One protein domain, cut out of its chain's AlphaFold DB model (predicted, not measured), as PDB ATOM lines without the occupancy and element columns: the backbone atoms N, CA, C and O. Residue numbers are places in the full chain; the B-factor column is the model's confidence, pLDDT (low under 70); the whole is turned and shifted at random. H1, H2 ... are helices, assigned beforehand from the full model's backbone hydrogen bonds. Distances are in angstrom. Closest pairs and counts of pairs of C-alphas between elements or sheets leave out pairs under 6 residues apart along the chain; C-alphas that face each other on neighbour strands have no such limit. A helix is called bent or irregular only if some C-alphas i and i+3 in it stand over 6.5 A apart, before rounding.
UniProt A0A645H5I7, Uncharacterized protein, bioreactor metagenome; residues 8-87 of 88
ATOM      1  N   GLY A   8      10.355  -1.844 -63.612       92.12
ATOM      2  CA  GLY A   8      10.874  -2.907 -62.753       92.12
ATOM      3  C   GLY A   8      11.227  -2.391 -61.361       92.12
ATOM      4  O   GLY A   8      10.774  -2.969 -60.378       92.12
ATOM      5  N   LEU A   9      11.957  -1.274 -61.284       92.81
ATOM      6  CA  LEU A   9      12.352  -0.675 -60.014       92.81
ATOM      7  C   LEU A   9      11.143  -0.098 -59.271       92.81
ATOM      8  O   LEU A   9      10.963  -0.366 -58.089       92.81
ATOM      9  N   LEU A  10      10.247   0.604 -59.973       92.75
ATOM     10  CA  LEU A  10       9.026   1.152 -59.374       92.75
ATOM     11  C   LEU A  10       8.165   0.066 -58.708       92.75
ATOM     12  O   LEU A  10       7.539   0.306 -57.676       92.75
ATOM     13  N   LYS A  11       8.134  -1.140 -59.288       92.25
ATOM     14  CA  LYS A  11       7.436  -2.285 -58.698       92.25
ATOM     15  C   LYS A  11       8.106  -2.763 -57.406       92.25
ATOM     16  O   LYS A  11       7.387  -3.062 -56.460       92.25
ATOM     17  N   GLU A  12       9.435  -2.834 -57.358       91.06
ATOM     18  CA  GLU A  12      10.182  -3.235 -56.151       91.06
ATOM     19  C   GLU A  12       9.948  -2.246 -55.000       91.06
ATOM     20  O   GLU A  12       9.548  -2.653 -53.903       91.06
ATOM     21  N   LEU A  13      10.038  -0.944 -55.294       91.56
ATOM     22  CA  LEU A  13       9.826   0.122 -54.311       91.56
ATOM     23  C   LEU A  13       8.437   0.055 -53.668       91.56
ATOM     24  O   LEU A  13       8.300   0.280 -52.469       91.56
ATOM     25  N   LYS A  14       7.401  -0.274 -54.450       88.00
ATOM     26  CA  LYS A  14       6.017  -0.379 -53.958       88.00
ATOM     27  C   LYS A  14       5.762  -1.607 -53.083       88.00
ATOM     28  O   LYS A  14       4.804  -1.593 -52.316       88.00
ATOM     29  N   VAL A  15       6.555  -2.671 -53.219       85.31
ATOM     30  CA  VAL A  15       6.343  -3.932 -52.485       85.31
ATOM     31  C   VAL A  15       7.048  -3.918 -51.133       85.31
ATOM     32  O   VAL A  15       6.449  -4.331 -50.144       85.31
ATOM     33  N   GLY A  16       8.295  -3.451 -51.085       78.31
ATOM     34  CA  GLY A  16       9.113  -3.552 -49.873       78.31
ATOM     35  C   GLY A  16      10.083  -2.404 -49.653       78.31
ATOM     36  O   GLY A  16      10.882  -2.483 -48.731       78.31
ATOM     37  N   TYR A  17      10.032  -1.356 -50.483       75.81
ATOM     38  CA  TYR A  17      11.071  -0.318 -50.552       75.81
ATOM     39  C   TYR A  17      12.457  -0.854 -50.947       75.81
ATOM     40  O   TYR A  17      13.450  -0.129 -50.875       75.81
ATOM     41  N   ASP A  18      12.507  -2.098 -51.424       76.00
ATOM     42  CA  ASP A  18      13.698  -2.697 -51.996       76.00
ATOM     43  C   ASP A  18      14.022  -2.021 -53.325       76.00
ATOM     44  O   ASP A  18      13.139  -1.650 -54.107       76.00
ATOM     45  N   SER A  19      15.311  -1.915 -53.611       82.62
ATOM     46  CA  SER A  19      15.790  -1.518 -54.925       82.62
ATOM     47  C   SER A  19      16.915  -2.450 -55.346       82.62
ATOM     48  O   SER A  19      17.967  -2.541 -54.715       82.62
ATOM     49  N   SER A  20      16.676  -3.217 -56.408       85.88
ATOM     50  CA  SER A  20      17.670  -4.142 -56.931       85.88
ATOM     51  C   SER A  20      18.499  -3.479 -58.021       85.88
ATOM     52  O   SER A  20      17.965  -2.923 -58.985       85.88
ATOM     53  N   TYR A  21      19.818  -3.691 -57.976       90.62
ATOM     54  CA  TYR A  21      20.721  -3.387 -59.093       90.62
ATOM     55  C   TYR A  21      20.233  -3.973 -60.430       90.62
ATOM     56  O   TYR A  21      20.498  -3.408 -61.490       90.62
ATOM     57  N   LYS A  22      19.479  -5.083 -60.406       92.44
ATOM     58  CA  LYS A  22      18.938  -5.734 -61.607       92.44
ATOM     59  C   LYS A  22      18.054  -4.804 -62.445       92.44
ATOM     60  O   LYS A  22      18.044  -4.947 -63.672       92.44
ATOM     61  N   ASN A  23      17.329  -3.884 -61.808       91.38
ATOM     62  CA  ASN A  23      16.358  -3.003 -62.456       91.38
ATOM     63  C   ASN A  23      16.849  -1.561 -62.638       91.38
ATOM     64  O   ASN A  23      16.104  -0.734 -63.157       91.38
ATOM     65  N   VAL A  24      18.106  -1.265 -62.302       93.94
ATOM     66  CA  VAL A  24      18.703   0.044 -62.586       93.94
ATOM     67  C   VAL A  24      18.942   0.189 -64.091       93.94
ATOM     68  O   VAL A  24      19.627  -0.632 -64.712       93.94
ATOM     69  N   ARG A  25      18.333   1.209 -64.699       94.88
ATOM     70  CA  ARG A  25      18.420   1.523 -66.135       94.88
ATOM     71  C   ARG A  25      18.720   2.994 -66.395       94.88
ATOM     72  O   ARG A  25      19.291   3.309 -67.436       94.88
ATOM     73  N   THR A  26      18.350   3.876 -65.473       93.56
ATOM     74  CA  THR A  26      18.555   5.324 -65.575       93.56
ATOM     75  C   THR A  26      19.412   5.853 -64.425       93.56
ATOM     76  O   THR A  26      19.695   5.149 -63.453       93.56
ATOM     77  N   LEU A  27      19.833   7.117 -64.526       94.50
ATOM     78  CA  LEU A  27      20.475   7.803 -63.405       94.50
ATOM     79  C   LEU A  27      19.514   7.913 -62.216       94.50
ATOM     80  O   LEU A  27      19.913   7.644 -61.090       94.50
ATOM     81  N   SER A  28      18.252   8.252 -62.463       95.12
ATOM     82  CA  SER A  28      17.229   8.383 -61.427       95.12
ATOM     83  C   SER A  28      17.007   7.062 -60.690       95.12
ATOM     84  O   SER A  28      16.937   7.059 -59.466       95.12
ATOM     85  N   ASP A  29      17.015   5.932 -61.408       95.06
ATOM     86  CA  ASP A  29      16.987   4.599 -60.794       95.06
ATOM     87  C   ASP A  29      18.164   4.391 -59.833       95.06
ATOM     88  O   ASP A  29      17.999   3.869 -58.731       95.06
ATOM     89  N   PHE A  30      19.365   4.806 -60.245       96.06
ATOM     90  CA  PHE A  30      20.561   4.684 -59.418       96.06
ATOM     91  C   PHE A  30      20.507   5.600 -58.188       96.06
ATOM     92  O   PHE A  30      20.888   5.177 -57.102       96.06
ATOM     93  N   LEU A  31      19.990   6.823 -58.321       96.50
ATOM     94  CA  LEU A  31      19.811   7.737 -57.190       96.50
ATOM     95  C   LEU A  31      18.773   7.209 -56.188       96.50
ATOM     96  O   LEU A  31      18.978   7.312 -54.980       96.50
ATOM     97  N   VAL A  32      17.688   6.595 -56.669       96.00
ATOM     98  CA  VAL A  32      16.700   5.931 -55.807       96.00
ATOM     99  C   VAL A  32      17.312   4.738 -55.078       96.00
ATOM    100  O   VAL A  32      17.104   4.593 -53.874       96.00
ATOM    101  N   LEU A  33      18.116   3.929 -55.773       95.81
ATOM    102  CA  LEU A  33      18.879   2.843 -55.158       95.81
ATOM    103  C   LEU A  33      19.813   3.362 -54.053       95.81
ATOM    104  O   LEU A  33      19.859   2.796 -52.969       95.81
ATOM    105  N   GLN A  34      20.540   4.456 -54.298       96.25
ATOM    106  CA  GLN A  34      21.395   5.067 -53.275       96.25
ATOM    107  C   GLN A  34      20.589   5.567 -52.073       96.25
ATOM    108  O   GLN A  34      21.046   5.451 -50.937       96.25
ATOM    109  N   LEU A  35      19.396   6.118 -52.311       96.62
ATOM    110  CA  LEU A  35      18.512   6.559 -51.241       96.62
ATOM    111  C   LEU A  35      17.984   5.377 -50.417       96.62
ATOM    112  O   LEU A  35      17.849   5.525 -49.208       96.62
ATOM    113  N   SER A  36      17.749   4.200 -51.010       95.12
ATOM    114  CA  SER A  36      17.272   3.030 -50.254       95.12
ATOM    115  C   SER A  36      18.261   2.552 -49.196       95.12
ATOM    116  O   SER A  36      17.841   1.963 -48.204       95.12
ATOM    117  N   TRP A  37      19.558   2.839 -49.353       94.81
ATOM    118  CA  TRP A  37      20.579   2.442 -48.382       94.81
ATOM    119  C   TRP A  37      20.323   3.008 -46.988       94.81
ATOM    120  O   TRP A  37      20.819   2.445 -46.019       94.81
ATOM    121  N   VAL A  38      19.524   4.076 -46.852       95.50
ATOM    122  CA  VAL A  38      19.128   4.584 -45.530       95.50
ATOM    123  C   VAL A  38      18.412   3.527 -44.688       95.50
ATOM    124  O   VAL A  38      18.525   3.574 -43.469       95.50
ATOM    125  N   PHE A  39      17.726   2.564 -45.308       93.88
ATOM    126  CA  PHE A  39      17.031   1.481 -44.609       93.88
ATOM    127  C   PHE A  39      17.961   0.336 -44.182       93.88
ATOM    128  O   PHE A  39      17.626  -0.400 -43.257       93.88
ATOM    129  N   ASP A  40      19.136   0.220 -44.805       93.44
ATOM    130  CA  ASP A  40      20.127  -0.828 -44.529       93.44
ATOM    131  C   ASP A  40      21.191  -0.398 -43.498       93.44
ATOM    132  O   ASP A  40      22.042  -1.193 -43.080       93.44
ATOM    133  N   ILE A  41      21.184   0.871 -43.076       94.75
ATOM    134  CA  ILE A  41      22.156   1.401 -42.115       94.75
ATOM    135  C   ILE A  41      21.846   0.894 -40.704       94.75
ATOM    136  O   ILE A  41      20.864   1.279 -40.073       94.75
ATOM    137  N   ASN A  42      22.776   0.106 -40.161       93.44
ATOM    138  CA  ASN A  42      22.662  -0.491 -38.826       93.44
ATOM    139  C   ASN A  42      23.407   0.276 -37.716       93.44
ATOM    140  O   ASN A  42      23.314  -0.099 -36.549       93.44
ATOM    141  N   TYR A  43      24.156   1.336 -38.046       93.31
ATOM    142  CA  TYR A  43      24.902   2.142 -37.071       93.31
ATOM    143  C   TYR A  43      24.356   3.580 -37.016       93.31
ATOM    144  O   TYR A  43      24.652   4.356 -37.929       93.31
ATOM    145  N   PRO A  44      23.589   3.958 -35.971       89.94
ATOM    146  CA  PRO A  44      22.851   5.224 -35.916       89.94
ATOM    147  C   PRO A  44      23.682   6.498 -36.138       89.94
ATOM    148  O   PRO A  44      23.218   7.414 -36.810       89.94
ATOM    149  N   VAL A  45      24.932   6.545 -35.664       93.94
ATOM    150  CA  VAL A  45      25.832   7.708 -35.848       93.94
ATOM    151  C   VAL A  45      26.105   7.999 -37.334       93.94
ATOM    152  O   VAL A  45      26.367   9.134 -37.722       93.94
ATOM    153  N   THR A  46      25.965   7.003 -38.215       96.31
ATOM    154  CA  THR A  46      26.066   7.203 -39.672       96.31
ATOM    155  C   THR A  46      25.070   8.252 -40.176       96.31
ATOM    156  O   THR A  46      25.393   9.002 -41.097       96.31
ATOM    157  N   PHE A  47      23.881   8.357 -39.571       96.62
ATOM    158  CA  PHE A  47      22.878   9.341 -39.980       96.62
ATOM    159  C   PHE A  47      23.310  10.785 -39.686       96.62
ATOM    160  O   PHE A  47      22.955  11.676 -40.457       96.62
ATOM    161  N   GLU A  48      24.131  11.033 -38.659       95.75
ATOM    162  CA  GLU A  48      24.716  12.364 -38.423       95.75
ATOM    163  C   GLU A  48      25.671  12.742 -39.546       95.75
ATOM    164  O   GLU A  48      25.553  13.821 -40.119       95.75
ATOM    165  N   ILE A  49      26.540  11.812 -39.951       96.19
ATOM    166  CA  ILE A  49      27.475  12.024 -41.061       96.19
ATOM    167  C   ILE A  49      26.705  12.303 -42.362       96.19
ATOM    168  O   ILE A  49      27.074  13.195 -43.130       96.19
ATOM    169  N   LEU A  50      25.618  11.566 -42.623       96.56
ATOM    170  CA  LEU A  50      24.757  11.804 -43.786       96.56
ATOM    171  C   LEU A  50      24.084  13.183 -43.740       96.56
ATOM    172  O   LEU A  50      23.980  13.837 -44.783       96.56
ATOM    173  N   LYS A  51      23.658  13.632 -42.552       95.38
ATOM    174  CA  LYS A  51      23.073  14.960 -42.322       95.38
ATOM    175  C   LYS A  51      24.101  16.070 -42.536       95.38
ATOM    176  O   LYS A  51      23.829  17.005 -43.287       95.38
ATOM    177  N   GLU A  52      25.281  15.961 -41.932       97.00
ATOM    178  CA  GLU A  52      26.379  16.930 -42.068       97.00
ATOM    179  C   GLU A  52      26.798  17.111 -43.529       97.00
ATOM    180  O   GLU A  52      26.988  18.231 -44.002       97.00
ATOM    181  N   ARG A  53      26.884  16.001 -44.269       97.12
ATOM    182  CA  ARG A  53      27.243  15.999 -45.693       97.12
ATOM    183  C   ARG A  53      26.091  16.377 -46.619       97.12
ATOM    184  O   ARG A  53      26.318  16.508 -47.819       97.12
ATOM    185  N   LYS A  54      24.876  16.552 -46.088       97.38
ATOM    186  CA  LYS A  54      23.650  16.824 -46.857       97.38
ATOM    187  C   LYS A  54      23.372  15.776 -47.943       97.38
ATOM    188  O   LYS A  54      22.731  16.079 -48.944       97.38
ATOM    189  N   SER A  55      23.847  14.540 -47.760       96.88
ATOM    190  CA  SER A  55      23.761  13.492 -48.785       96.88
ATOM    191  C   SER A  55      22.309  13.109 -49.076       96.88
ATOM    192  O   SER A  55      21.904  13.050 -50.233       96.88
ATOM    193  N   VAL A  56      21.517  12.886 -48.021       97.25
ATOM    194  CA  VAL A  56      20.103  12.502 -48.155       97.25
ATOM    195  C   VAL A  56      19.281  13.663 -48.702       97.25
ATOM    196  O   VAL A  56      18.550  13.467 -49.664       97.25
ATOM    197  N   SER A  57      19.437  14.878 -48.165       97.31
ATOM    198  CA  SER A  57      18.683  16.036 -48.665       97.31
ATOM    199  C   SER A  57      19.001  16.324 -50.134       97.31
ATOM    200  O   SER A  57      18.098  16.600 -50.910       97.31
ATOM    201  N   TRP A  58      20.265  16.170 -50.546       98.12
ATOM    202  CA  TRP A  58      20.650  16.295 -51.950       98.12
ATOM    203  C   TRP A  58      19.958  15.254 -52.845       98.12
ATOM    204  O   TRP A  58      19.514  15.599 -53.939       98.12
ATOM    205  N   LEU A  59      19.837  13.999 -52.393       97.75
ATOM    206  CA  LEU A  59      19.100  12.957 -53.122       97.75
ATOM    207  C   LEU A  59      17.604  13.281 -53.208       97.75
ATOM    208  O   LEU A  59      17.029  13.186 -54.292       97.75
ATOM    209  N   LEU A  60      16.988  13.701 -52.098       97.25
ATOM    210  CA  LEU A  60      15.574  14.082 -52.051       97.25
ATOM    211  C   LEU A  60      15.284  15.239 -53.016       97.25
ATOM    212  O   LEU A  60      14.397  15.111 -53.855       97.25
ATOM    213  N   ASP A  61      16.084  16.307 -52.985       97.19
ATOM    214  CA  ASP A  61      15.920  17.473 -53.864       97.19
ATOM    215  C   ASP A  61      16.023  17.103 -55.351       97.19
ATOM    216  O   ASP A  61      15.276  17.615 -56.189       97.19
ATOM    217  N   ARG A  62      16.947  16.197 -55.701       95.88
ATOM    218  CA  ARG A  62      17.129  15.719 -57.081       95.88
ATOM    219  C   ARG A  62      15.958  14.876 -57.567       95.88
ATOM    220  O   ARG A  62      15.592  14.971 -58.736       95.88
ATOM    221  N   LEU A  63      15.393  14.062 -56.684       95.69
ATOM    222  CA  LEU A  63      14.327  13.118 -57.006       95.69
ATOM    223  C   LEU A  63      12.922  13.716 -56.854       95.69
ATOM    224  O   LEU A  63      11.968  13.141 -57.371       95.69
ATOM    225  N   ASN A  64      12.778  14.878 -56.210       94.62
ATOM    226  CA  ASN A  64      11.481  15.471 -55.871       94.62
ATOM    227  C   ASN A  64      10.590  15.795 -57.086       94.62
ATOM    228  O   ASN A  64       9.378  15.901 -56.952       94.62
ATOM    229  N   ASN A  65      11.152  15.921 -58.290       94.25
ATOM    230  CA  ASN A  65      10.359  16.158 -59.504       94.25
ATOM    231  C   ASN A  65       9.765  14.873 -60.115       94.25
ATOM    232  O   ASN A  65       9.089  14.946 -61.138       94.25
ATOM    233  N   ILE A  66      10.026  13.701 -59.528       94.50
ATOM    234  CA  ILE A  66       9.537  12.410 -60.016       94.50
ATOM    235  C   ILE A  66       8.363  11.960 -59.137       94.50
ATOM    236  O   ILE A  66       8.545  11.281 -58.124       94.50
ATOM    237  N   GLU A  67       7.146  12.329 -59.538       93.81
ATOM    238  CA  GLU A  67       5.918  12.083 -58.760       93.81
ATOM    239  C   GLU A  67       5.701  10.600 -58.418       93.81
ATOM    240  O   GLU A  67       5.268  10.258 -57.318       93.81
ATOM    241  N   GLU A  68       6.061   9.694 -59.334       93.75
ATOM    242  CA  GLU A  68       5.840   8.249 -59.192       93.75
ATOM    243  C   GLU A  68       6.500   7.635 -57.946       93.75
ATOM    244  O   GLU A  68       6.071   6.565 -57.504       93.75
ATOM    245  N   ILE A  69       7.519   8.293 -57.378       94.75
ATOM    246  CA  ILE A  69       8.296   7.818 -56.222       94.75
ATOM    247  C   ILE A  69       8.158   8.695 -54.975       94.75
ATOM    248  O   ILE A  69       8.844   8.429 -53.991       94.75
ATOM    249  N   HIS A  70       7.276   9.700 -54.955       95.12
ATOM    250  CA  HIS A  70       7.097  10.571 -53.778       95.12
ATOM    251  C   HIS A  70       6.836   9.789 -52.491       95.12
ATOM    252  O   HIS A  70       7.458  10.064 -51.469       95.12
ATOM    253  N   PHE A  71       6.026   8.730 -52.568       94.81
ATOM    254  CA  PHE A  71       5.770   7.837 -51.434       94.81
ATOM    255  C   PHE A  71       7.062   7.252 -50.832       94.81
ATOM    256  O   PHE A  71       7.141   7.037 -49.627       94.81
ATOM    257  N   PHE A  72       8.074   6.973 -51.657       95.88
ATOM    258  CA  PHE A  72       9.358   6.438 -51.218       95.88
ATOM    259  C   PHE A  72      10.240   7.539 -50.622       95.88
ATOM    260  O   PHE A  72      10.875   7.312 -49.593       95.88
ATOM    261  N   LEU A  73      10.231   8.741 -51.215       96.38
ATOM    262  CA  LEU A  73      10.963   9.901 -50.695       96.38
ATOM    263  C   LEU A  73      10.491  10.265 -49.283       96.38
ATOM    264  O   LEU A  73      11.311  10.387 -48.376       96.38
ATOM    265  N   GLU A  74       9.174  10.339 -49.076       96.31
ATOM    266  CA  GLU A  74       8.571  10.602 -47.763       96.31
ATOM    267  C   GLU A  74       8.970   9.545 -46.727       96.31
ATOM    268  O   GLU A  74       9.268   9.863 -45.575       96.31
ATOM    269  N   LYS A  75       9.004   8.268 -47.126       95.94
ATOM    270  CA  LYS A  75       9.403   7.171 -46.234       95.94
ATOM    271  C   LYS A  75      10.880   7.232 -45.869       95.94
ATOM    272  O   LYS A  75      11.209   7.018 -44.702       95.94
ATOM    273  N   ALA A  76      11.752   7.521 -46.832       96.31
ATOM    274  CA  ALA A  76      13.184   7.667 -46.598       96.31
ATOM    275  C   ALA A  76      13.473   8.856 -45.668       96.31
ATOM    276  O   ALA A  76      14.206   8.701 -44.689       96.31
ATOM    277  N   ASP A  77      12.843  10.007 -45.913       97.44
ATOM    278  CA  ASP A  77      13.003  11.202 -45.080       97.44
ATOM    279  C   ASP A  77      12.491  10.984 -43.648       97.44
ATOM    280  O   ASP A  77      13.189  11.272 -42.668       97.44
ATOM    281  N   ALA A  78      11.315  10.366 -43.504       97.00
ATOM    282  CA  ALA A  78      10.767  10.004 -42.202       97.00
ATOM    283  C   ALA A  78      11.671   9.015 -41.448       97.00
ATOM    284  O   ALA A  78      11.866   9.158 -40.238       97.00
ATOM    285  N   HIS A  79      12.251   8.028 -42.143       95.94
ATOM    286  CA  HIS A  79      13.190   7.084 -41.540       95.94
ATOM    287  C   HIS A  79      14.442   7.797 -41.028       95.94
ATOM    288  O   HIS A  79      14.793   7.643 -39.860       95.94
ATOM    289  N   VAL A  80      15.085   8.614 -41.863       96.75
ATOM    290  CA  VAL A  80      16.297   9.363 -41.491       96.75
ATOM    291  C   VAL A  80      16.024  10.295 -40.312       96.75
ATOM    292  O   VAL A  80      16.776  10.285 -39.334       96.75
ATOM    293  N   SER A  81      14.915  11.036 -40.350       96.69
ATOM    294  CA  SER A  81      14.489  11.909 -39.252       96.69
ATOM    295  C   SER A  81      14.284  11.133 -37.949       96.69
ATOM    296  O   SER A  81      14.778  11.541 -36.899       96.69
ATOM    297  N   ALA A  82      13.625   9.972 -38.009       96.38
ATOM    298  CA  ALA A  82      13.416   9.124 -36.842       96.38
ATOM    299  C   ALA A  82      14.725   8.555 -36.269       96.38
ATOM    300  O   ALA A  82      14.823   8.378 -35.059       96.38
ATOM    301  N   GLN A  83      15.729   8.258 -37.102       96.12
ATOM    302  CA  GLN A  83      17.034   7.794 -36.615       96.12
ATOM    303  C   GLN A  83      17.813   8.920 -35.937       96.12
ATOM    304  O   GLN A  83      18.371   8.707 -34.864       96.12
ATOM    305  N   LEU A  84      17.780  10.128 -36.503       94.88
ATOM    306  CA  LEU A  84      18.405  11.309 -35.907       94.88
ATOM    307  C   LEU A  84      17.783  11.688 -34.555       94.88
ATOM    308  O   LEU A  84      18.499  12.132 -33.669       94.88
ATOM    309  N   MET A  85      16.475  11.483 -34.364       94.06
ATOM    310  CA  MET A  85      15.797  11.748 -33.082       94.06
ATOM    311  C   MET A  85      16.161  10.763 -31.962       94.06
ATOM    312  O   MET A  85      15.908  11.054 -30.796       94.06
ATOM    313  N   LYS A  86      16.701   9.583 -32.291       89.31
ATOM    314  CA  LYS A  86      17.120   8.578 -31.296       89.31
ATOM    315  C   LYS A  86      18.524   8.831 -30.754       89.31
ATOM    316  O   LYS A  86      18.937   8.137 -29.825       89.31
ATOM    317  N   LEU A  87      19.271   9.733 -31.381       83.88
ATOM    318  CA  LEU A  87      20.629  10.052 -30.973       83.88
ATOM    319  C   LEU A  87      20.605  11.004 -29.764       83.88
ATOM    320  O   LEU A  87      19.696  11.833 -29.678       83.88
TER     321      LEU A  87
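Overview. This is residues 8 to 87 of the 88 residues of an uncharacterized protein of bioreactor metagenome (UniProt A0A645H5I7). H2, H4 and H5 pack together as a triangle, with short H1 at one end of H5 and H3 crossing its other end. Printed are 80 residues with five named helices, H1 to H5, and no named strand: all helix. The whole is compact, radius of gyration of the C-alphas 12.3 A, spanning 36 by 22 by 18 A.

Along the chain. H1, residues 8 to 16, begins at C-alpha 8 (10.874, -2.907, -62.753). H2, residues 27 to 39, is 20.1 A long; H3 is residues 46 to 52, H4 residues 55 to 63. H5, residues 67 to 84, 26.1 A, ends at C-alpha 84 (18.405, 11.309, -35.907); it is irregular, C-alphas 68 and 71 being 7.8 A apart.

Arrangement. H5 is the hub. H1 only just touches it, with 3 pairs of C-alphas within 8 A, closest Leu 13 and Phe 72, 7.0 A. H4 and H5 form a hairpin, closest C-alphas Leu 60 and Leu 73, 6.4 A. Each O i to N i+4 pair is within hydrogen-bond range in H1, H3 and H4; 6 of 9 are in H2, 12 of 14 in H5.

Size, cuts and confidence. The printed part has no cut, no long link and no residue under pLDDT 70.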